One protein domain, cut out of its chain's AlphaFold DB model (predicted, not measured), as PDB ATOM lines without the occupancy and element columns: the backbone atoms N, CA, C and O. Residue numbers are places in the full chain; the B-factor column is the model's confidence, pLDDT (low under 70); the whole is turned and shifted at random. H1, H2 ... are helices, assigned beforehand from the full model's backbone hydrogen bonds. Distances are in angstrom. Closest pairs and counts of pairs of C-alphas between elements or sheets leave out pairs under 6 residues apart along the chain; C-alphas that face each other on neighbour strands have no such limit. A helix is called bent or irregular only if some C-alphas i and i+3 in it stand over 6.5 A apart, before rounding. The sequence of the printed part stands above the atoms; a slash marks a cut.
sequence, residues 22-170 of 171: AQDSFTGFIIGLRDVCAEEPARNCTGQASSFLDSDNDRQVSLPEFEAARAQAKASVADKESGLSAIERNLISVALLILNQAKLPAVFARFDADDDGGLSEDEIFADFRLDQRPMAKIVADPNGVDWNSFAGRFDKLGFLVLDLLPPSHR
ATOM      1  N   ALA A  22      85.647 -83.759  49.609       50.22
ATOM      2  CA  ALA A  22      84.555 -83.775  50.596       50.22
ATOM      3  C   ALA A  22      84.564 -85.053  51.460       50.22
ATOM      4  O   ALA A  22      83.772 -85.197  52.387       50.22
ATOM      5  N   GLN A  23      85.427 -86.016  51.131       53.94
ATOM      6  CA  GLN A  23      85.617 -87.261  51.882       53.94
ATOM      7  C   GLN A  23      86.742 -87.099  52.910       53.94
ATOM      8  O   GLN A  23      86.629 -87.578  54.046       53.94
ATOM      9  N   ASP A  24      87.785 -86.358  52.524       64.38
ATOM     10  CA  ASP A  24      88.886 -85.951  53.396       64.38
ATOM     11  C   ASP A  24      88.418 -84.993  54.504       64.38
ATOM     12  O   ASP A  24      88.921 -85.070  55.627       64.38
ATOM     13  N   SER A  25      87.411 -84.147  54.237       81.62
ATOM     14  CA  SER A  25      86.873 -83.189  55.216       81.62
ATOM     15  C   SER A  25      86.260 -83.874  56.435       81.62
ATOM     16  O   SER A  25      86.606 -83.520  57.558       81.62
ATOM     17  N   PHE A  26      85.404 -84.883  56.242       90.38
ATOM     18  CA  PHE A  26      84.765 -85.582  57.362       90.38
ATOM     19  C   PHE A  26      85.754 -86.453  58.140       90.38
ATOM     20  O   PHE A  26      85.758 -86.439  59.368       90.38
ATOM     21  N   THR A  27      86.634 -87.186  57.452       90.69
ATOM     22  CA  THR A  27      87.648 -88.016  58.124       90.69
ATOM     23  C   THR A  27      88.614 -87.160  58.942       90.69
ATOM     24  O   THR A  27      88.855 -87.454  60.113       90.69
ATOM     25  N   GLY A  28      89.141 -86.086  58.345       91.06
ATOM     26  CA  GLY A  28      90.018 -85.140  59.034       91.06
ATOM     27  C   GLY A  28      89.323 -84.471  60.218       91.06
ATOM     28  O   GLY A  28      89.919 -84.362  61.289       91.06
ATOM     29  N   PHE A  29      88.046 -84.113  60.057       93.19
ATOM     30  CA  PHE A  29      87.217 -83.590  61.139       93.19
ATOM     31  C   PHE A  29      87.090 -84.577  62.304       93.19
ATOM     32  O   PHE A  29      87.400 -84.201  63.428       93.19
ATOM     33  N   ILE A  30      86.717 -85.841  62.065       92.88
ATOM     34  CA  ILE A  30      86.591 -86.845  63.139       92.88
ATOM     35  C   ILE A  30      87.919 -87.046  63.879       92.88
ATOM     36  O   ILE A  30      87.932 -87.109  65.109       92.88
ATOM     37  N   ILE A  31      89.036 -87.104  63.145       90.19
ATOM     38  CA  ILE A  31      90.372 -87.253  63.738       90.19
ATOM     39  C   ILE A  31      90.708 -86.056  64.635       90.19
ATOM     40  O   ILE A  31      91.175 -86.262  65.752       90.19
ATOM     41  N   GLY A  32      90.460 -84.826  64.173       90.81
ATOM     42  CA  GLY A  32      90.718 -83.615  64.958       90.81
ATOM     43  C   GLY A  32      89.776 -83.465  66.158       90.81
ATOM     44  O   GLY A  32      90.212 -83.127  67.258       90.81
ATOM     45  N   LEU A  33      88.495 -83.782  65.968       92.56
ATOM     46  CA  LEU A  33      87.461 -83.659  66.991       92.56
ATOM     47  C   LEU A  33      87.720 -84.592  68.181       92.56
ATOM     48  O   LEU A  33      87.433 -84.229  69.320       92.56
ATOM     49  N   ARG A  34      88.284 -85.783  67.939       89.56
ATOM     50  CA  ARG A  34      88.561 -86.776  68.988       89.56
ATOM     51  C   ARG A  34      89.378 -86.198  70.141       89.56
ATOM     52  O   ARG A  34      89.010 -86.396  71.296       89.56
ATOM     53  N   ASP A  35      90.465 -85.507  69.823       89.75
ATOM     54  CA  ASP A  35      91.399 -85.011  70.834       89.75
ATOM     55  C   ASP A  35      90.757 -83.866  71.634       89.75
ATOM     56  O   ASP A  35      90.844 -83.828  72.862       89.75
ATOM     57  N   VAL A  36      89.990 -83.005  70.958       92.56
ATOM     58  CA  VAL A  36      89.213 -81.930  71.593       92.56
ATOM     59  C   VAL A  36      88.167 -82.509  72.545       92.56
ATOM     60  O   VAL A  36      88.083 -82.106  73.699       92.56
ATOM     61  N   CYS A  37      87.393 -83.503  72.117       93.75
ATOM     62  CA  CYS A  37      86.347 -84.097  72.953       93.75
ATOM     63  C   CYS A  37      86.879 -84.944  74.121       93.75
ATOM     64  O   CYS A  37      86.129 -85.220  75.066       93.75
ATOM     65  N   ALA A  38      88.145 -85.370  74.065       92.81
ATOM     66  CA  ALA A  38      88.802 -86.117  75.131       92.81
ATOM     67  C   ALA A  38      89.356 -85.209  76.241       92.81
ATOM     68  O   ALA A  38      89.252 -85.576  77.415       92.81
ATOM     69  N   GLU A  39      89.895 -84.043  75.877       92.75
ATOM     70  CA  GLU A  39      90.713 -83.220  76.780       92.75
ATOM     71  C   GLU A  39      90.118 -81.836  77.084       92.75
ATOM     72  O   GLU A  39      90.271 -81.330  78.196       92.75
ATOM     73  N   GLU A  40      89.413 -81.222  76.133       94.38
ATOM     74  CA  GLU A  40      88.876 -79.863  76.274       94.38
ATOM     75  C   GLU A  40      87.484 -79.862  76.922       94.38
ATOM     76  O   GLU A  40      86.762 -80.859  76.828       94.38
ATOM     77  N   PRO A  41      87.046 -78.744  77.539       96.94
ATOM     78  CA  PRO A  41      85.675 -78.596  78.020       96.94
ATOM     79  C   PRO A  41      84.647 -78.941  76.940       96.94
ATOM     80  O   PRO A  41      84.821 -78.595  75.770       96.94
ATOM     81  N   ALA A  42      83.541 -79.578  77.332       95.06
ATOM     82  CA  ALA A  42      82.545 -80.103  76.398       95.06
ATOM     83  C   ALA A  42      82.034 -79.071  75.390       95.06
ATOM     84  O   ALA A  42      81.856 -79.415  74.228       95.06
ATOM     85  N   ARG A  43      81.900 -77.807  75.810       96.44
ATOM     86  CA  ARG A  43      81.514 -76.684  74.941       96.44
ATOM     87  C   ARG A  43      82.456 -76.464  73.752       96.44
ATOM     88  O   ARG A  43      82.001 -76.099  72.678       96.44
ATOM     89  N   ASN A  44      83.755 -76.727  73.901       95.81
ATOM     90  CA  ASN A  44      84.702 -76.622  72.786       95.81
ATOM     91  C   ASN A  44      84.485 -77.756  71.772       95.81
ATOM     92  O   ASN A  44      84.545 -77.535  70.566       95.81
ATOM     93  N   CYS A  45      84.200 -78.965  72.262       96.00
ATOM     94  CA  CYS A  45      83.874 -80.129  71.438       96.00
ATOM     95  C   CYS A  45      82.540 -79.945  70.692       96.00
ATOM     96  O   CYS A  45      82.488 -80.133  69.477       96.00
ATOM     97  N   THR A  46      81.476 -79.533  71.388       95.75
ATOM     98  CA  THR A  46      80.152 -79.308  70.783       95.75
ATOM     99  C   THR A  46      80.161 -78.141  69.809       95.75
ATOM    100  O   THR A  46      79.615 -78.276  68.718       95.75
ATOM    101  N   GLY A  47      80.863 -77.053  70.134       95.81
ATOM    102  CA  GLY A  47      81.036 -75.917  69.232       95.81
ATOM    103  C   GLY A  47      81.767 -76.293  67.940       95.81
ATOM    104  O   GLY A  47      81.323 -75.925  66.855       95.81
ATOM    105  N   GLN A  48      82.841 -77.092  68.015       95.19
ATOM    106  CA  GLN A  48      83.517 -77.592  66.807       95.19
ATOM    107  C   GLN A  48      82.634 -78.537  65.993       95.19
ATOM    108  O   GLN A  48      82.653 -78.484  64.764       95.19
ATOM    109  N   ALA A  49      81.851 -79.386  66.659       94.50
ATOM    110  CA  ALA A  49      80.927 -80.274  65.972       94.50
ATOM    111  C   ALA A  49      79.800 -79.510  65.269       94.50
ATOM    112  O   ALA A  49      79.525 -79.786  64.104       94.50
ATOM    113  N   SER A  50      79.201 -78.523  65.938       94.31
ATOM    114  CA  SER A  50      78.168 -77.663  65.353       94.31
ATOM    115  C   SER A  50      78.726 -76.842  64.192       94.31
ATOM    116  O   SER A  50      78.130 -76.827  63.125       94.31
ATOM    117  N   SER A  51      79.908 -76.240  64.353       94.75
ATOM    118  CA  SER A  51      80.554 -75.439  63.304       94.75
ATOM    119  C   SER A  51      80.987 -76.257  62.086       94.75
ATOM    120  O   SER A  51      81.136 -75.698  61.008       94.75
ATOM    121  N   PHE A  52      81.223 -77.565  62.228       94.75
ATOM    122  CA  PHE A  52      81.467 -78.427  61.070       94.75
ATOM    123  C   PHE A  52      80.192 -78.669  60.251       94.75
ATOM    124  O   PHE A  52      80.269 -78.861  59.037       94.75
ATOM    125  N   LEU A  53      79.036 -78.706  60.918       94.81
ATOM    126  CA  LEU A  53      77.740 -78.898  60.274       94.81
ATOM    127  C   LEU A  53      77.228 -77.597  59.643       94.81
ATOM    128  O   LEU A  53      76.771 -77.640  58.508       94.81
ATOM    129  N   ASP A  54      77.350 -76.479  60.360       95.75
ATOM    130  CA  ASP A  54      76.991 -75.123  59.926       95.75
ATOM    131  C   ASP A  54      77.985 -74.624  58.862       95.75
ATOM    132  O   ASP A  54      79.077 -74.126  59.146       95.75
ATOM    133  N   SER A  55      77.630 -74.846  57.600       93.62
ATOM    134  CA  SER A  55      78.498 -74.620  56.449       93.62
ATOM    135  C   SER A  55      78.429 -73.187  55.929       93.62
ATOM    136  O   SER A  55      79.406 -72.696  55.350       93.62
ATOM    137  N   ASP A  56      77.293 -72.514  56.126       94.69
ATOM    138  CA  ASP A  56      77.086 -71.130  55.708       94.69
ATOM    139  C   ASP A  56      77.340 -70.100  56.828       94.69
ATOM    140  O   ASP A  56      77.492 -68.908  56.536       94.69
ATOM    141  N   ASN A  57      77.616 -70.572  58.049       94.62
ATOM    142  CA  ASN A  57      77.975 -69.809  59.248       94.62
ATOM    143  C   ASN A  57      76.841 -68.912  59.760       94.62
ATOM    144  O   ASN A  57      77.100 -67.813  60.280       94.62
ATOM    145  N   ASP A  58      75.592 -69.354  59.617       96.25
ATOM    146  CA  ASP A  58      74.423 -68.657  60.156       96.25
ATOM    147  C   ASP A  58      74.146 -68.974  61.643       96.25
ATOM    148  O   ASP A  58      73.322 -68.305  62.279       96.25
ATOM    149  N   ARG A  59      74.961 -69.862  62.242       95.50
ATOM    150  CA  ARG A  59      74.889 -70.381  63.624       95.50
ATOM    151  C   ARG A  59      73.745 -71.354  63.876       95.50
ATOM    152  O   ARG A  59      73.473 -71.668  65.041       95.50
ATOM    153  N   GLN A  60      73.102 -71.826  62.825       96.69
ATOM    154  CA  GLN A  60      72.144 -72.910  62.864       96.69
ATOM    155  C   GLN A  60      72.615 -74.014  61.919       96.69
ATOM    156  O   GLN A  60      73.430 -73.818  61.029       96.69
ATOM    157  N   VAL A  61      72.139 -75.230  62.153       97.31
ATOM    158  CA  VAL A  61      72.340 -76.343  61.231       97.31
ATOM    159  C   VAL A  61      71.014 -76.621  60.564       97.31
ATOM    160  O   VAL A  61      70.096 -77.162  61.181       97.31
ATOM    161  N   SER A  62      70.917 -76.281  59.290       97.69
ATOM    162  CA  SER A  62      69.736 -76.562  58.485       97.69
ATOM    163  C   SER A  62      69.654 -78.047  58.094       97.69
ATOM    164  O   SER A  62      70.638 -78.798  58.100       97.69
ATOM    165  N   LEU A  63      68.464 -78.511  57.697       96.56
ATOM    166  CA  LEU A  63      68.290 -79.890  57.218       96.56
ATOM    167  C   LEU A  63      69.207 -80.233  56.017       96.56
ATOM    168  O   LEU A  63      69.803 -81.315  56.036       96.56
ATOM    169  N   PRO A  64      69.372 -79.365  54.992       97.06
ATOM    170  CA  PRO A  64      70.313 -79.614  53.897       97.06
ATOM    171  C   PRO A  64      71.769 -79.783  54.349       97.06
ATOM    172  O   PRO A  64      72.492 -80.616  53.799       97.06
ATOM    173  N   GLU A  65      72.205 -79.037  55.359       96.06
ATOM    174  CA  GLU A  65      73.560 -79.143  55.907       96.06
ATOM    175  C   GLU A  65      73.768 -80.452  56.657       96.06
ATOM    176  O   GLU A  65      74.758 -81.161  56.442       96.06
ATOM    177  N   PHE A  66      72.771 -80.856  57.446       94.81
ATOM    178  CA  PHE A  66      72.771 -82.168  58.080       94.81
ATOM    179  C   PHE A  66      72.813 -83.295  57.029       94.81
ATOM    180  O   PHE A  66      73.546 -84.282  57.175       94.81
ATOM    181  N   GLU A  67      72.060 -83.163  55.932       94.94
ATOM    182  CA  GLU A  67      72.094 -84.102  54.805       94.94
ATOM    183  C   GLU A  67      73.468 -84.163  54.131       94.94
ATOM    184  O   GLU A  67      73.956 -85.261  53.828       94.94
ATOM    185  N   ALA A  68      74.113 -83.012  53.939       94.19
ATOM    186  CA  ALA A  68      75.454 -82.928  53.380       94.19
ATOM    187  C   ALA A  68      76.479 -83.629  54.284       94.19
ATOM    188  O   ALA A  68      77.249 -84.466  53.803       94.19
ATOM    189  N   ALA A  69      76.449 -83.376  55.595       92.94
ATOM    190  CA  ALA A  69      77.320 -84.045  56.560       92.94
ATOM    191  C   ALA A  69      77.089 -85.564  56.590       92.94
ATOM    192  O   ALA A  69      78.040 -86.352  56.557       92.94
ATOM    193  N   ARG A  70      75.825 -86.008  56.553       93.75
ATOM    194  CA  ARG A  70      75.468 -87.433  56.446       93.75
ATOM    195  C   ARG A  70      76.019 -88.068  55.167       93.75
ATOM    196  O   ARG A  70      76.470 -89.217  55.197       93.75
ATOM    197  N   ALA A  71      75.971 -87.359  54.040       93.69
ATOM    198  CA  ALA A  71      76.519 -87.839  52.775       93.69
ATOM    199  C   ALA A  71      78.049 -87.979  52.832       93.69
ATOM    200  O   ALA A  71      78.573 -89.002  52.378       93.69
ATOM    201  N   GLN A  72      78.745 -87.014  53.444       93.12
ATOM    202  CA  GLN A  72      80.192 -87.089  53.681       93.12
ATOM    203  C   GLN A  72      80.544 -88.283  54.580       93.12
ATOM    204  O   GLN A  72      81.353 -89.122  54.190       93.12
ATOM    205  N   ALA A  73      79.847 -88.448  55.710       93.00
ATOM    206  CA  ALA A  73      80.042 -89.575  56.623       93.00
ATOM    207  C   ALA A  73      79.867 -90.935  55.926       93.00
ATOM    208  O   ALA A  73      80.675 -91.852  56.100       93.00
ATOM    209  N   LYS A  74      78.831 -91.070  55.086       93.88
ATOM    210  CA  LYS A  74      78.596 -92.280  54.285       93.88
ATOM    211  C   LYS A  74      79.751 -92.561  53.328       93.88
ATOM    212  O   LYS A  74      80.129 -93.721  53.163       93.88
ATOM    213  N   ALA A  75      80.286 -91.526  52.687       92.44
ATOM    214  CA  ALA A  75      81.400 -91.671  51.764       92.44
ATOM    215  C   ALA A  75      82.691 -92.087  52.496       92.44
ATOM    216  O   ALA A  75      83.331 -93.044  52.065       92.44
ATOM    217  N   SER A  76      83.006 -91.475  53.644       91.06
ATOM    218  CA  SER A  76      84.177 -91.836  54.462       91.06
ATOM    219  C   SER A  76      84.103 -93.269  54.999       91.06
ATOM    220  O   SER A  76      85.094 -93.991  54.993       91.06
ATOM    221  N   VAL A  77      82.919 -93.738  55.412       91.62
ATOM    222  CA  VAL A  77      82.728 -95.136  55.848       91.62
ATOM    223  C   VAL A  77      82.865 -96.136  54.696       91.62
ATOM    224  O   VAL A  77      83.278 -97.275  54.929       91.62
ATOM    225  N   ALA A  78      82.518 -95.754  53.465       90.94
ATOM    226  CA  ALA A  78      82.650 -96.621  52.293       90.94
ATOM    227  C   ALA A  78      84.101 -96.726  51.796       90.94
ATOM    228  O   ALA A  78      84.481 -97.754  51.233       90.94
ATOM    229  N   ASP A  79      84.910 -95.692  52.027       89.69
ATOM    230  CA  ASP A  79      86.315 -95.663  51.641       89.69
ATOM    231  C   ASP A  79      87.184 -96.460  52.621       89.69
ATOM    232  O   ASP A  79      87.280 -96.141  53.804       89.69
ATOM    233  N   LYS A  80      87.829 -97.527  52.148       83.44
ATOM    234  CA  LYS A  80      88.690 -98.381  52.982       83.44
ATOM    235  C   LYS A  80      90.031 -97.737  53.325       83.44
ATOM    236  O   LYS A  80      90.629 -98.151  54.313       83.44
ATOM    237  N   GLU A  81      90.458 -96.742  52.553       85.56
ATOM    238  CA  GLU A  81      91.726 -96.034  52.749       85.56
ATOM    239  C   GLU A  81      91.580 -94.818  53.680       85.56
ATOM    240  O   GLU A  81      92.577 -94.196  54.047       85.56
ATOM    241  N   SER A  82      90.356 -94.491  54.117       84.75
ATOM    242  CA  SER A  82      90.121 -93.420  55.088       84.75
ATOM    243  C   SER A  82      90.932 -93.660  56.370       84.75
ATOM    244  O   SER A  82      90.947 -94.782  56.882       84.75
ATOM    245  N   GLY A  83      91.462 -92.600  56.980       87.25
ATOM    246  CA  GLY A  83      92.157 -92.656  58.275       87.25
ATOM    247  C   GLY A  83      91.295 -93.026  59.498       87.25
ATOM    248  O   GLY A  83      91.805 -92.997  60.615       87.25
ATOM    249  N   LEU A  84      90.012 -93.366  59.316       89.56
ATOM    250  CA  LEU A  84      89.124 -93.812  60.392       89.56
ATOM    251  C   LEU A  84      89.564 -95.169  60.959       89.56
ATOM    252  O   LEU A  84      89.755 -96.144  60.226       89.56
ATOM    253  N   SER A  85      89.613 -95.268  62.285       90.56
ATOM    254  CA  SER A  85      89.762 -96.542  62.986       90.56
ATOM    255  C   SER A  85      88.551 -97.457  62.761       90.56
ATOM    256  O   SER A  85      87.448 -97.022  62.417       90.56
ATOM    257  N   ALA A  86      88.726 -98.758  63.016       90.75
ATOM    258  CA  ALA A  86      87.631 -99.726  62.926       90.75
ATOM    259  C   ALA A  86      86.461 -99.388  63.871       90.75
ATOM    260  O   ALA A  86      85.303 -99.612  63.523       90.75
ATOM    261  N   ILE A  87      86.756 -98.829  65.051       88.25
ATOM    262  CA  ILE A  87      85.738 -98.429  66.029       88.25
ATOM    263  C   ILE A  87      84.952 -97.220  65.512       88.25
ATOM    264  O   ILE A  87      83.725 -97.281  65.476       88.25
ATOM    265  N   GLU A  88      85.631 -96.163  65.053       90.62
ATOM    266  CA  GLU A  88      84.980 -94.967  64.490       90.62
ATOM    267  C   GLU A  88      84.093 -95.345  63.299       90.62
ATOM    268  O   GLU A  88      82.912 -95.000  63.267       90.62
ATOM    269  N   ARG A  89      84.617 -96.147  62.363       92.44
ATOM    270  CA  ARG A  89      83.853 -96.623  61.202       92.44
ATOM    271  C   ARG A  89      82.595 -97.387  61.614       92.44
ATOM    272  O   ARG A  89      81.538 -97.170  61.021       92.44
ATOM    273  N   ASN A  90      82.686 -98.261  62.616       90.81
ATOM    274  CA  ASN A  90      81.536 -99.019  63.109       90.81
ATOM    275  C   ASN A  90      80.490 -98.110  63.765       90.81
ATOM    276  O   ASN A  90      79.310 -98.228  63.444       90.81
ATOM    277  N   LEU A  91      80.909 -97.181  64.629       88.44
ATOM    278  CA  LEU A  91      79.997 -96.240  65.289       88.44
ATOM    279  C   LEU A  91      79.279 -95.345  64.271       88.44
ATOM    280  O   LEU A  91      78.055 -95.220  64.322       88.44
ATOM    281  N   ILE A  92      80.009 -94.801  63.290       92.50
ATOM    282  CA  ILE A  92      79.418 -93.993  62.214       92.50
ATOM    283  C   ILE A  92      78.459 -94.845  61.370       92.50
ATOM    284  O   ILE A  92      77.357 -94.400  61.057       92.50
ATOM    285  N   SER A  93      78.826 -96.087  61.035       93.19
ATOM    286  CA  SER A  93      77.952 -97.002  60.280       93.19
ATOM    287  C   SER A  93      76.629 -97.250  61.002       93.19
ATOM    288  O   SER A  93      75.566 -97.201  60.384       93.19
ATOM    289  N   VAL A  94      76.682 -97.488  62.313       90.88
ATOM    290  CA  VAL A  94      75.491 -97.686  63.143       90.88
ATOM    291  C   VAL A  94      74.635 -96.418  63.189       90.88
ATOM    292  O   VAL A  94      73.428 -96.499  62.958       90.88
ATOM    293  N   ALA A  95      75.242 -95.247  63.399       90.00
ATOM    294  CA  ALA A  95      74.523 -93.972  63.382       90.00
ATOM    295  C   ALA A  95      73.820 -93.728  62.033       90.00
ATOM    296  O   ALA A  95      72.641 -93.374  61.994       90.00
ATOM    297  N   LEU A  96      74.499 -94.002  60.911       92.94
ATOM    298  CA  LEU A  96      73.922 -93.898  59.567       92.94
ATOM    299  C   LEU A  96      72.732 -94.844  59.361       92.94
ATOM    300  O   LEU A  96      71.759 -94.454  58.709       92.94
ATOM    301  N   LEU A  97      72.789 -96.066  59.904       91.56
ATOM    302  CA  LEU A  97      71.683 -97.027  59.846       91.56
ATOM    303  C   LEU A  97      70.467 -96.531  60.636       91.56
ATOM    304  O   LEU A  97      69.354 -96.554  60.104       91.56
ATOM    305  N   ILE A  98      70.678 -96.038  61.860       87.88
ATOM    306  CA  ILE A  98      69.611 -95.483  62.706       87.88
ATOM    307  C   ILE A  98      68.955 -94.287  62.007       87.88
ATOM    308  O   ILE A  98      67.738 -94.280  61.837       87.88
ATOM    309  N   LEU A  99      69.744 -93.326  61.515       89.62
ATOM    310  CA  LEU A  99      69.234 -92.150  60.798       89.62
ATOM    311  C   LEU A  99      68.480 -92.518  59.513       89.62
ATOM    312  O   LEU A  99      67.473 -91.894  59.174       89.62
ATOM    313  N   ASN A 100      68.942 -93.542  58.791       90.00
ATOM    314  CA  ASN A 100      68.254 -94.018  57.595       90.00
ATOM    315  C   ASN A 100      66.882 -94.620  57.928       90.00
ATOM    316  O   ASN A 100      65.913 -94.360  57.218       90.00
ATOM    317  N   GLN A 101      66.798 -95.396  59.008       90.31
ATOM    318  CA  GLN A 101      65.560 -96.044  59.430       90.31
ATOM    319  C   GLN A 101      64.579 -95.056  60.084       90.31
ATOM    320  O   GLN A 101      63.374 -95.144  59.850       90.31
ATOM    321  N   ALA A 102      65.087 -94.091  60.857       89.00
ATOM    322  CA  ALA A 102      64.294 -93.070  61.545       89.00
ATOM    323  C   ALA A 102      63.746 -91.983  60.610       89.00
ATOM    324  O   ALA A 102      62.826 -91.264  60.995       89.00
ATOM    325  N   LYS A 103      64.274 -91.914  59.378       91.31
ATOM    326  CA  LYS A 103      64.091 -90.838  58.396       91.31
ATOM    327  C   LYS A 103      64.620 -89.508  58.927       91.31
ATOM    328  O   LYS A 103      64.003 -88.880  59.780       91.31
ATOM    329  N   LEU A 104      65.728 -89.053  58.352       90.50
ATOM    330  CA  LEU A 104      66.429 -87.853  58.802       90.50
ATOM    331  C   LEU A 104      65.524 -86.619  59.026       90.50
ATOM    332  O   LEU A 104      65.637 -86.057  60.108       90.50
ATOM    333  N   PRO A 105      64.581 -86.242  58.136       94.56
ATOM    334  CA  PRO A 105      63.733 -85.068  58.381       94.56
ATOM    335  C   PRO A 105      62.869 -85.180  59.644       94.56
ATOM    336  O   PRO A 105      62.625 -84.192  60.323       94.56
ATOM    337  N   ALA A 106      62.424 -86.392  59.990       94.19
ATOM    338  CA  ALA A 106      61.637 -86.619  61.200       94.19
ATOM    339  C   ALA A 106      62.503 -86.619  62.467       94.19
ATOM    340  O   ALA A 106      62.000 -86.325  63.544       94.19
ATOM    341  N   VAL A 107      63.781 -86.995  62.361       94.38
ATOM    342  CA  VAL A 107      64.740 -86.835  63.464       94.38
ATOM    343  C   VAL A 107      65.064 -85.357  63.639       94.38
ATOM    344  O   VAL A 107      64.944 -84.861  64.747       94.38
ATOM    345  N   PHE A 108      65.376 -84.649  62.552       96.12
ATOM    346  CA  PHE A 108      65.665 -83.215  62.547       96.12
ATOM    347  C   PHE A 108      64.564 -82.410  63.249       96.12
ATOM    348  O   PHE A 108      64.846 -81.721  64.215       96.12
ATOM    349  N   ALA A 109      63.299 -82.621  62.874       96.56
ATOM    350  CA  ALA A 109      62.150 -81.952  63.498       96.56
ATOM    351  C   ALA A 109      61.905 -82.316  64.980       96.56
ATOM    352  O   ALA A 109      61.040 -81.741  65.618       96.56
ATOM    353  N   ARG A 110      62.587 -83.329  65.532       95.94
ATOM    354  CA  ARG A 110      62.573 -83.624  66.982       95.94
ATOM    355  C   ARG A 110      63.772 -83.020  67.705       95.94
ATOM    356  O   ARG A 110      63.832 -83.073  68.934       95.94
ATOM    357  N   PHE A 111      64.772 -82.573  66.952       96.62
ATOM    358  CA  PHE A 111      65.887 -81.803  67.473       96.62
ATOM    359  C   PHE A 111      65.554 -80.316  67.530       96.62
ATOM    360  O   PHE A 111      65.834 -79.721  68.564       96.62
ATOM    361  N   ASP A 112      64.899 -79.807  66.487       97.62
ATOM    362  CA  ASP A 112      64.372 -78.443  66.354       97.62
ATOM    363  C   ASP A 112      63.261 -78.246  67.393       97.62
ATOM    364  O   ASP A 112      62.167 -78.798  67.269       97.62
ATOM    365  N   ALA A 113      63.605 -77.619  68.516       96.81
ATOM    366  CA  ALA A 113      62.757 -77.555  69.699       96.81
ATOM    367  C   ALA A 113      61.881 -76.300  69.713       96.81
ATOM    368  O   ALA A 113      60.849 -76.295  70.396       96.81
ATOM    369  N   ASP A 114      62.297 -75.250  69.007       97.44
ATOM    370  CA  ASP A 114      61.541 -74.010  68.855       97.44
ATOM    371  C   ASP A 114      60.848 -73.855  67.486       97.44
ATOM    372  O   ASP A 114      60.114 -72.880  67.295       97.44
ATOM    373  N   ASP A 115      60.961 -74.866  66.615       97.12
ATOM    374  CA  ASP A 115      60.347 -74.952  65.284       97.12
ATOM    375  C   ASP A 115      60.795 -73.804  64.352       97.12
ATOM    376  O   ASP A 115      60.014 -73.328  63.510       97.12
ATOM    377  N   ASP A 116      62.035 -73.321  64.499       96.94
ATOM    378  CA  ASP A 116      62.579 -72.224  63.687       96.94
ATOM    379  C   ASP A 116      63.134 -72.681  62.321       96.94
ATOM    380  O   ASP A 116      63.331 -71.859  61.415       96.94
ATOM    381  N   GLY A 117      63.260 -73.999  62.121       96.00
ATOM    382  CA  GLY A 117      63.717 -74.629  60.884       96.00
ATOM    383  C   GLY A 117      65.222 -74.906  60.829       96.00
ATOM    384  O   GLY A 117      65.690 -75.459  59.822       96.00
ATOM    385  N   GLY A 118      65.962 -74.560  61.881       97.19
ATOM    386  CA  GLY A 118      67.376 -74.847  62.078       97.19
ATOM    387  C   GLY A 118      67.625 -75.589  63.391       97.19
ATOM    388  O   GLY A 118      66.735 -75.782  64.203       97.19
ATOM    389  N   LEU A 119      68.853 -76.076  63.582       98.12
ATOM    390  CA  LEU A 119      69.297 -76.609  64.871       98.12
ATOM    391  C   LEU A 119      70.434 -75.758  65.416       98.12
ATOM    392  O   LEU A 119      71.521 -75.717  64.836       98.12
ATOM    393  N   SER A 120      70.219 -75.135  66.561       97.69
ATOM    394  CA  SER A 120      71.288 -74.515  67.340       97.69
ATOM    395  C   SER A 120      72.185 -75.566  68.015       97.69
ATOM    396  O   SER A 120      71.797 -76.720  68.220       97.69
ATOM    397  N   GLU A 121      73.395 -75.169  68.434       96.19
ATOM    398  CA  GLU A 121      74.277 -76.043  69.230       96.19
ATOM    399  C   GLU A 121      73.554 -76.572  70.483       96.19
ATOM    400  O   GLU A 121      73.655 -77.753  70.822       96.19
ATOM    401  N   ASP A 122      72.798 -75.707  71.163       96.94
ATOM    402  CA  ASP A 122      72.088 -76.076  72.386       96.94
ATOM    403  C   ASP A 122      70.988 -77.116  72.126       96.94
ATOM    404  O   ASP A 122      70.768 -77.980  72.972       96.94
ATOM    405  N   GLU A 123      70.347 -77.107  70.957       97.69
ATOM    406  CA  GLU A 123      69.343 -78.109  70.583       97.69
ATOM    407  C   GLU A 123      69.958 -79.457  70.219       97.69
ATOM    408  O   GLU A 123      69.487 -80.498  70.694       97.69
ATOM    409  N   ILE A 124      71.046 -79.447  69.437       96.44
ATOM    410  CA  ILE A 124      71.790 -80.657  69.046       96.44
ATOM    411  C   ILE A 124      72.268 -81.417  70.289       96.44
ATOM    412  O   ILE A 124      72.242 -82.651  70.322       96.44
ATOM    413  N   PHE A 125      72.686 -80.685  71.324       97.06
ATOM    414  CA  PHE A 125      73.281 -81.249  72.532       97.06
ATOM    415  C   PHE A 125      72.416 -81.085  73.790       97.06
ATOM    416  O   PHE A 125      72.930 -81.254  74.896       97.06
ATOM    417  N   ALA A 126      71.108 -80.831  73.659       97.31
ATOM    418  CA  ALA A 126      70.252 -80.513  74.811       97.31
ATOM    419  C   ALA A 126      70.156 -81.648  75.848       97.31
ATOM    420  O   ALA A 126      69.905 -81.405  77.028       97.31
ATOM    421  N   ASP A 127      70.381 -82.895  75.425       96.38
ATOM    422  CA  ASP A 127      70.363 -84.067  76.310       96.38
ATOM    423  C   ASP A 127      71.685 -84.274  77.068       96.38
ATOM    424  O   ASP A 127      71.793 -85.176  77.900       96.38
ATOM    425  N   PHE A 128      72.707 -83.461  76.790       95.81
ATOM    426  CA  PHE A 128      74.035 -83.560  77.386       95.81
ATOM    427  C   PHE A 128      74.219 -82.485  78.455       95.81
ATOM    428  O   PHE A 128      73.932 -81.304  78.264       95.81
ATOM    429  N   ARG A 129      74.790 -82.869  79.597       95.81
ATOM    430  CA  ARG A 129      75.183 -81.916  80.641       95.81
ATOM    431  C   ARG A 129      76.508 -81.259  80.281       95.81
ATOM    432  O   ARG A 129      77.552 -81.679  80.774       95.81
ATOM    433  N   LEU A 130      76.456 -80.238  79.427       94.31
ATOM    434  CA  LEU A 130      77.623 -79.481  78.957       94.31
ATOM    435  C   LEU A 130      78.220 -78.597  80.065       94.31
ATOM    436  O   LEU A 130      78.026 -77.381  80.105       94.31
ATOM    437  N   ASP A 131      78.940 -79.229  80.989       93.12
ATOM    438  CA  ASP A 131      79.721 -78.570  82.033       93.12
ATOM    439  C   ASP A 131      81.212 -78.446  81.646       93.12
ATOM    440  O   ASP A 131      81.593 -78.580  80.485       93.12
ATOM    441  N   GLN A 132      82.070 -78.116  82.615       96.50
ATOM    442  CA  GLN A 132      83.504 -77.889  82.381       96.50
ATOM    443  C   GLN A 132      84.298 -79.177  82.117       96.50
ATOM    444  O   GLN A 132      85.493 -79.111  81.831       96.50
ATOM    445  N   ARG A 133      83.679 -80.355  82.247       96.69
ATOM    446  CA  ARG A 133      84.343 -81.626  81.953       96.69
ATOM    447  C   ARG A 133      84.460 -81.834  80.440       96.69
ATOM    448  O   ARG A 133      83.633 -81.324  79.685       96.69
ATOM    449  N   PRO A 134      85.417 -82.661  79.993       96.12
ATOM    450  CA  PRO A 134      85.439 -83.120  78.616       96.12
ATOM    451  C   PRO A 134      84.236 -83.983  78.254       96.12
ATOM    452  O   PRO A 134      83.706 -84.720  79.096       96.12
ATOM    453  N   MET A 135      83.850 -83.955  76.976       93.75
ATOM    454  CA  MET A 135      82.712 -84.727  76.465       93.75
ATOM    455  C   MET A 135      82.862 -86.225  76.759       93.75
ATOM    456  O   MET A 135      81.912 -86.871  77.201       93.75
ATOM    457  N   ALA A 136      84.075 -86.777  76.635       90.56
ATOM    458  CA  ALA A 136      84.347 -88.175  76.973       90.56
ATOM    459  C   ALA A 136      84.005 -88.526  78.436       90.56
ATOM    460  O   ALA A 136      83.565 -89.640  78.727       90.56
ATOM    461  N   LYS A 137      84.173 -87.581  79.372       93.38
ATOM    462  CA  LYS A 137      83.810 -87.767  80.787       93.38
ATOM    463  C   LYS A 137      82.309 -87.627  81.022       93.38
ATOM    464  O   LYS A 137      81.786 -88.337  81.874       93.38
ATOM    465  N   ILE A 138      81.634 -86.751  80.279       93.50
ATOM    466  CA  ILE A 138      80.172 -86.596  80.336       93.50
ATOM    467  C   ILE A 138      79.489 -87.871  79.840       93.50
ATOM    468  O   ILE A 138      78.648 -88.421  80.540       93.50
ATOM    469  N   VAL A 139      79.890 -88.389  78.678       89.75
ATOM    470  CA  VAL A 139      79.301 -89.610  78.096       89.75
ATOM    471  C   VAL A 139      79.540 -90.834  78.987       89.75
ATOM    472  O   VAL A 139      78.664 -91.688  79.108       89.75
ATOM    473  N   ALA A 140      80.698 -90.912  79.653       89.38
ATOM    474  CA  ALA A 140      81.016 -91.988  80.594       89.38
ATOM    475  C   ALA A 140      80.298 -91.865  81.955       89.38
ATOM    476  O   ALA A 140      80.264 -92.831  82.718       89.38
ATOM    477  N   ASP A 141      79.725 -90.705  82.281       90.56
ATOM    478  CA  ASP A 141      78.940 -90.494  83.496       90.56
ATOM    479  C   ASP A 141      77.497 -90.997  83.281       90.56
ATOM    480  O   ASP A 141      76.801 -90.507  82.388       90.56
ATOM    481  N   PRO A 142      76.984 -91.933  84.105       88.12
ATOM    482  CA  PRO A 142      75.598 -92.403  84.022       88.12
ATOM    483  C   PRO A 142      74.531 -91.312  84.142       88.12
ATOM    484  O   PRO A 142      73.372 -91.573  83.829       88.12
ATOM    485  N   ASN A 143      74.886 -90.126  84.641       91.62
ATOM    486  CA  ASN A 143      73.993 -88.975  84.725       91.62
ATOM    487  C   ASN A 143      74.451 -87.806  83.836       91.62
ATOM    488  O   ASN A 143      73.896 -86.718  83.961       91.62
ATOM    489  N   GLY A 144      75.479 -87.982  83.001       93.75
ATOM    490  CA  GLY A 144      75.991 -86.929  82.120       93.75
ATOM    491  C   GLY A 144      75.146 -86.716  80.864       93.75
ATOM    492  O   GLY A 144      75.159 -85.620  80.309       93.75
ATOM    493  N   VAL A 145      74.374 -87.725  80.460       93.88
ATOM    494  CA  VAL A 145      73.467 -87.673  79.308       93.88
ATOM    495  C   VAL A 145      72.098 -88.200  79.724       93.88
ATOM    496  O   VAL A 145      72.007 -89.248  80.372       93.88
ATOM    497  N   ASP A 146      71.035 -87.495  79.346       95.06
ATOM    498  CA  ASP A 146      69.674 -88.022  79.405       95.06
ATOM    499  C   ASP A 146      69.442 -88.963  78.217       95.06
ATOM    500  O   ASP A 146      68.911 -88.594  77.169       95.06
ATOM    501  N   TRP A 147      69.892 -90.210  78.371       90.88
ATOM    502  CA  TRP A 147      69.812 -91.214  77.312       90.88
ATOM    503  C   TRP A 147      68.382 -91.554  76.896       90.88
ATOM    504  O   TRP A 147      68.167 -91.920  75.743       90.88
ATOM    505  N   ASN A 148      67.408 -91.421  77.800       92.31
ATOM    506  CA  ASN A 148      66.007 -91.690  77.487       92.31
ATOM    507  C   ASN A 148      65.416 -90.564  76.633       92.31
ATOM    508  O   ASN A 148      64.762 -90.849  75.627       92.31
ATOM    509  N   SER A 149      65.697 -89.306  76.985       94.44
ATOM    510  CA  SER A 149      65.332 -88.149  76.161       94.44
ATOM    511  C   SER A 149      66.011 -88.207  74.786       94.44
ATOM    512  O   SER A 149      65.329 -88.190  73.758       94.44
ATOM    513  N   PHE A 150      67.329 -88.440  74.753       93.62
ATOM    514  CA  PHE A 150      68.095 -88.560  73.511       93.62
ATOM    515  C   PHE A 150      67.569 -89.683  72.604       93.62
ATOM    516  O   PHE A 150      67.339 -89.480  71.413       93.62
ATOM    517  N   ALA A 151      67.315 -90.871  73.161       93.06
ATOM    518  CA  ALA A 151      66.722 -91.985  72.424       93.06
ATOM    519  C   ALA A 151      65.314 -91.649  71.902       93.06
ATOM    520  O   ALA A 151      64.962 -92.041  70.787       93.06
ATOM    521  N   GLY A 152      64.527 -90.886  72.667       93.69
ATOM    522  CA  GLY A 152      63.202 -90.405  72.276       93.69
ATOM    523  C   GLY A 152      63.200 -89.586  70.982       93.69
ATOM    524  O   GLY A 152      62.239 -89.663  70.211       93.69
ATOM    525  N   ARG A 153      64.307 -88.903  70.655       93.56
ATOM    526  CA  ARG A 153      64.469 -88.170  69.382       93.56
ATOM    527  C   ARG A 153      64.514 -89.077  68.150       93.56
ATOM    528  O   ARG A 153      64.330 -88.618  67.024       93.56
ATOM    529  N   PHE A 154      64.677 -90.383  68.349       92.88
ATOM    530  CA  PHE A 154      64.608 -91.407  67.304       92.88
ATOM    531  C   PHE A 154      63.292 -92.208  67.340       92.88
ATOM    532  O   PHE A 154      63.155 -93.202  66.619       92.88
ATOM    533  N   ASP A 155      62.306 -91.770  68.135       90.81
ATOM    534  CA  ASP A 155      60.974 -92.381  68.258       90.81
ATOM    535  C   ASP A 155      61.079 -93.883  68.587       90.81
ATOM    536  O   ASP A 155      61.884 -94.294  69.425       90.81
ATOM    537  N   LYS A 156      60.308 -94.744  67.916       90.38
ATOM    538  CA  LYS A 156      60.321 -96.201  68.105       90.38
ATOM    539  C   LYS A 156      61.679 -96.858  67.869       90.38
ATOM    540  O   LYS A 156      61.805 -98.037  68.168       90.38
ATOM    541  N   LEU A 157      62.663 -96.154  67.305       90.19
ATOM    542  CA  LEU A 157      64.022 -96.663  67.102       90.19
ATOM    543  C   LEU A 157      64.981 -96.250  68.217       90.19
ATOM    544  O   LEU A 157      66.127 -96.691  68.203       90.19
ATOM    545  N   GLY A 158      64.523 -95.476  69.204       88.19
ATOM    546  CA  GLY A 158      65.320 -95.102  70.368       88.19
ATOM    547  C   GLY A 158      65.917 -96.302  71.106       88.19
ATOM    548  O   GLY A 158      67.037 -96.220  71.598       88.19
ATOM    549  N   PHE A 159      65.250 -97.463  71.095       89.38
ATOM    550  CA  PHE A 159      65.811 -98.680  71.694       89.38
ATOM    551  C   PHE A 159      67.142 -99.105  71.051       89.38
ATOM    552  O   PHE A 159      68.007 -99.607  71.757       89.38
ATOM    553  N   LEU A 160      67.343 -98.860  69.746       87.69
ATOM    554  CA  LEU A 160      68.615 -99.157  69.078       87.69
ATOM    555  C   LEU A 160      69.735 -98.270  69.613       87.69
ATOM    556  O   LEU A 160      70.866 -98.725  69.716       87.69
ATOM    557  N   VAL A 161      69.426 -97.020  69.963       85.44
ATOM    558  CA  VAL A 161      70.382 -96.116  70.611       85.44
ATOM    559  C   VAL A 161      70.721 -96.638  72.005       85.44
ATOM    560  O   VAL A 161      71.895 -96.745  72.347       85.44
ATOM    561  N   LEU A 162      69.709 -97.032  72.782       86.94
ATOM    562  CA  LEU A 162      69.898 -97.556  74.138       86.94
ATOM    563  C   LEU A 162      70.672 -98.883  74.165       86.94
ATOM    564  O   LEU A 162      71.468 -99.105  75.077       86.94
ATOM    565  N   ASP A 163      70.486 -99.753  73.173       86.50
ATOM    566  CA  ASP A 163      71.183-101.043  73.080       86.50
ATOM    567  C   ASP A 163      72.686-100.909  72.803       86.50
ATOM    568  O   ASP A 163      73.450-101.825  73.116       86.50
ATOM    569  N   LEU A 164      73.128 -99.767  72.269       81.12
ATOM    570  CA  LEU A 164      74.549 -99.461  72.072       81.12
ATOM    571  C   LEU A 164      75.241 -99.025  73.366       81.12
ATOM    572  O   LEU A 164      76.471 -98.985  73.421       81.12
ATOM    573  N   LEU A 165      74.468 -98.686  74.400       79.69
ATOM    574  CA  LEU A 165      75.002 -98.178  75.652       79.69
ATOM    575  C   LEU A 165      75.460 -99.315  76.574       79.69
ATOM    576  O   LEU A 165      74.830-100.380  76.634       79.69
ATOM    577  N   PRO A 166      76.516 -99.090  77.378       77.19
ATOM    578  CA  PRO A 166      76.870-100.019  78.439       77.19
ATOM    579  C   PRO A 166      75.690-100.196  79.412       77.19
ATOM    580  O   PRO A 166      74.946 -99.241  79.656       77.19
ATOM    581  N   PRO A 167      75.539-101.372  80.055       75.81
ATOM    582  CA  PRO A 167      74.433-101.633  80.977       75.81
ATOM    583  C   PRO A 167      74.259-100.583  82.084       75.81
ATOM    584  O   PRO A 167      73.137-100.341  82.508       75.81
ATOM    585  N   SER A 168      75.343 -99.936  82.522       75.81
ATOM    586  CA  SER A 168      75.334 -98.879  83.543       75.81
ATOM    587  C   SER A 168      74.571 -97.609  83.149       75.81
ATOM    588  O   SER A 168      74.223 -96.827  84.031       75.81
ATOM    589  N   HIS A 169      74.317 -97.399  81.855       72.56
ATOM    590  CA  HIS A 169      73.623 -96.224  81.314       72.56
ATOM    591  C   HIS A 169      72.160 -96.501  80.937       72.56
ATOM    592  O   HIS A 169      71.426 -95.566  80.633       72.56
ATOM    593  N   ARG A 170      71.721 -97.766  80.979       68.44
ATOM    594  CA  ARG A 170      70.340 -98.175  80.688       68.44
ATOM    595  C   ARG A 170      69.536 -98.142  81.991       68.44
ATOM    596  O   ARG A 170      69.581 -99.104  82.756       68.44
TER     597      ARG A 170
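AT A GLANCE: This is residues 22 to 170 of the 171 residues of an uncharacterized protein of Alphaproteobacteria bacterium (UniProt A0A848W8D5). A rounded, compact cluster of nine helices surrounds a middle through which no named helix runs. The hairpin of H1 and H2 makes one wall; H3 crosses the first end of H1, and from H3 a row of neighbours, H4, H9 and H8, goes round the other side, while the short H5, H6 and H7 fill in between. The printed part has 149 residues with nine named helices, H1 to H9 in order, and no named strand; the class is all helix. The radius of gyration of the C-alphas is 14.8 A, and they span 36 by 32 by 29 A.

IN THESE COORDINATES: H1, residues 22 to 39, begins at C-alpha 22 (84.555, -83.775, 50.596) and is 26.9 A long. H2 is residues 42 to 53, 16.9 A. H3, residues 63 to 78, is 22.6 A long. H4, residues 86 to 102, measures 24.3 A and begins at C-alpha 86 (87.631, -99.726, 62.926). Four short helices follow: H5, residues 104 to 111; H6, residues 121 to 124; H7, residues 135 to 140; and H8, residues 147 to 152. H9, residues 155 to 163, is 14.2 A long and ends at C-alpha 163 (71.183, -101.043, 73.080); it is irregular, with C-alphas 156 and 159 at 7.0 A.

HOW THE PARTS SIT: H2 and H3 are the hubs, touching four helices each. H1 and H2 form a helical hairpin, at a shallow tilt of 8 degrees, opposite ways; their closest C-alphas, of Cys 37 and Cys 45, are 4.9 A apart. H1 touches H3 with residues 22 to 27 alone, about perpendicular at 86 degrees, closest at the C-alphas of Gln 23 and Ser 76, 5.4 A. H3 and H4 form a hairpin at a steep tilt of 43 degrees, with the C-alphas of Val 77 and Arg 89 closest at 5.7 A. H4 touches H9 with residues 98 to 102 alone, at a shallow tilt of 19 degrees, opposite ways; the C-alphas of Ala 102 and Leu 157 are closest, at 6.6 A. H8 and H9 form a hairpin at 29 degrees, with the C-alphas of Ala 151 and Gly 158 closest at 4.0 A. H5 only just touches H3, with 3 pairs of C-alphas within 8 A, closest Leu 63 and Phe 108 at 6.8 A. H6 touches H2, closest at the C-alphas of Ser 50 and Glu 121, 5.7 A. H7 touches H1, closest at the C-alphas of Cys 37 and Met 135, 5.1 A. Every O i to N i+4 pair is within hydrogen-bond range in H2, H3, H4, H7 and H8; the counts are 11 of 14 in H1, 3 of 4 in H5 and 2 of 5 in H9, which has 4 of 6 O i to N i+3 pairs within range, and H6 is too short for an O i to N i+4 pair.

THE WHOLE: The C-alphas farthest apart, of Glu 81 and Asp 114, are 40.7 A apart. The printed part has no cut and no long link. Residues 61 to 62 pair with residues 118 to 119, antiparallel. Mean pLDDT of the printed part is 91.4; residues 22 to 24 and 170 are under 70.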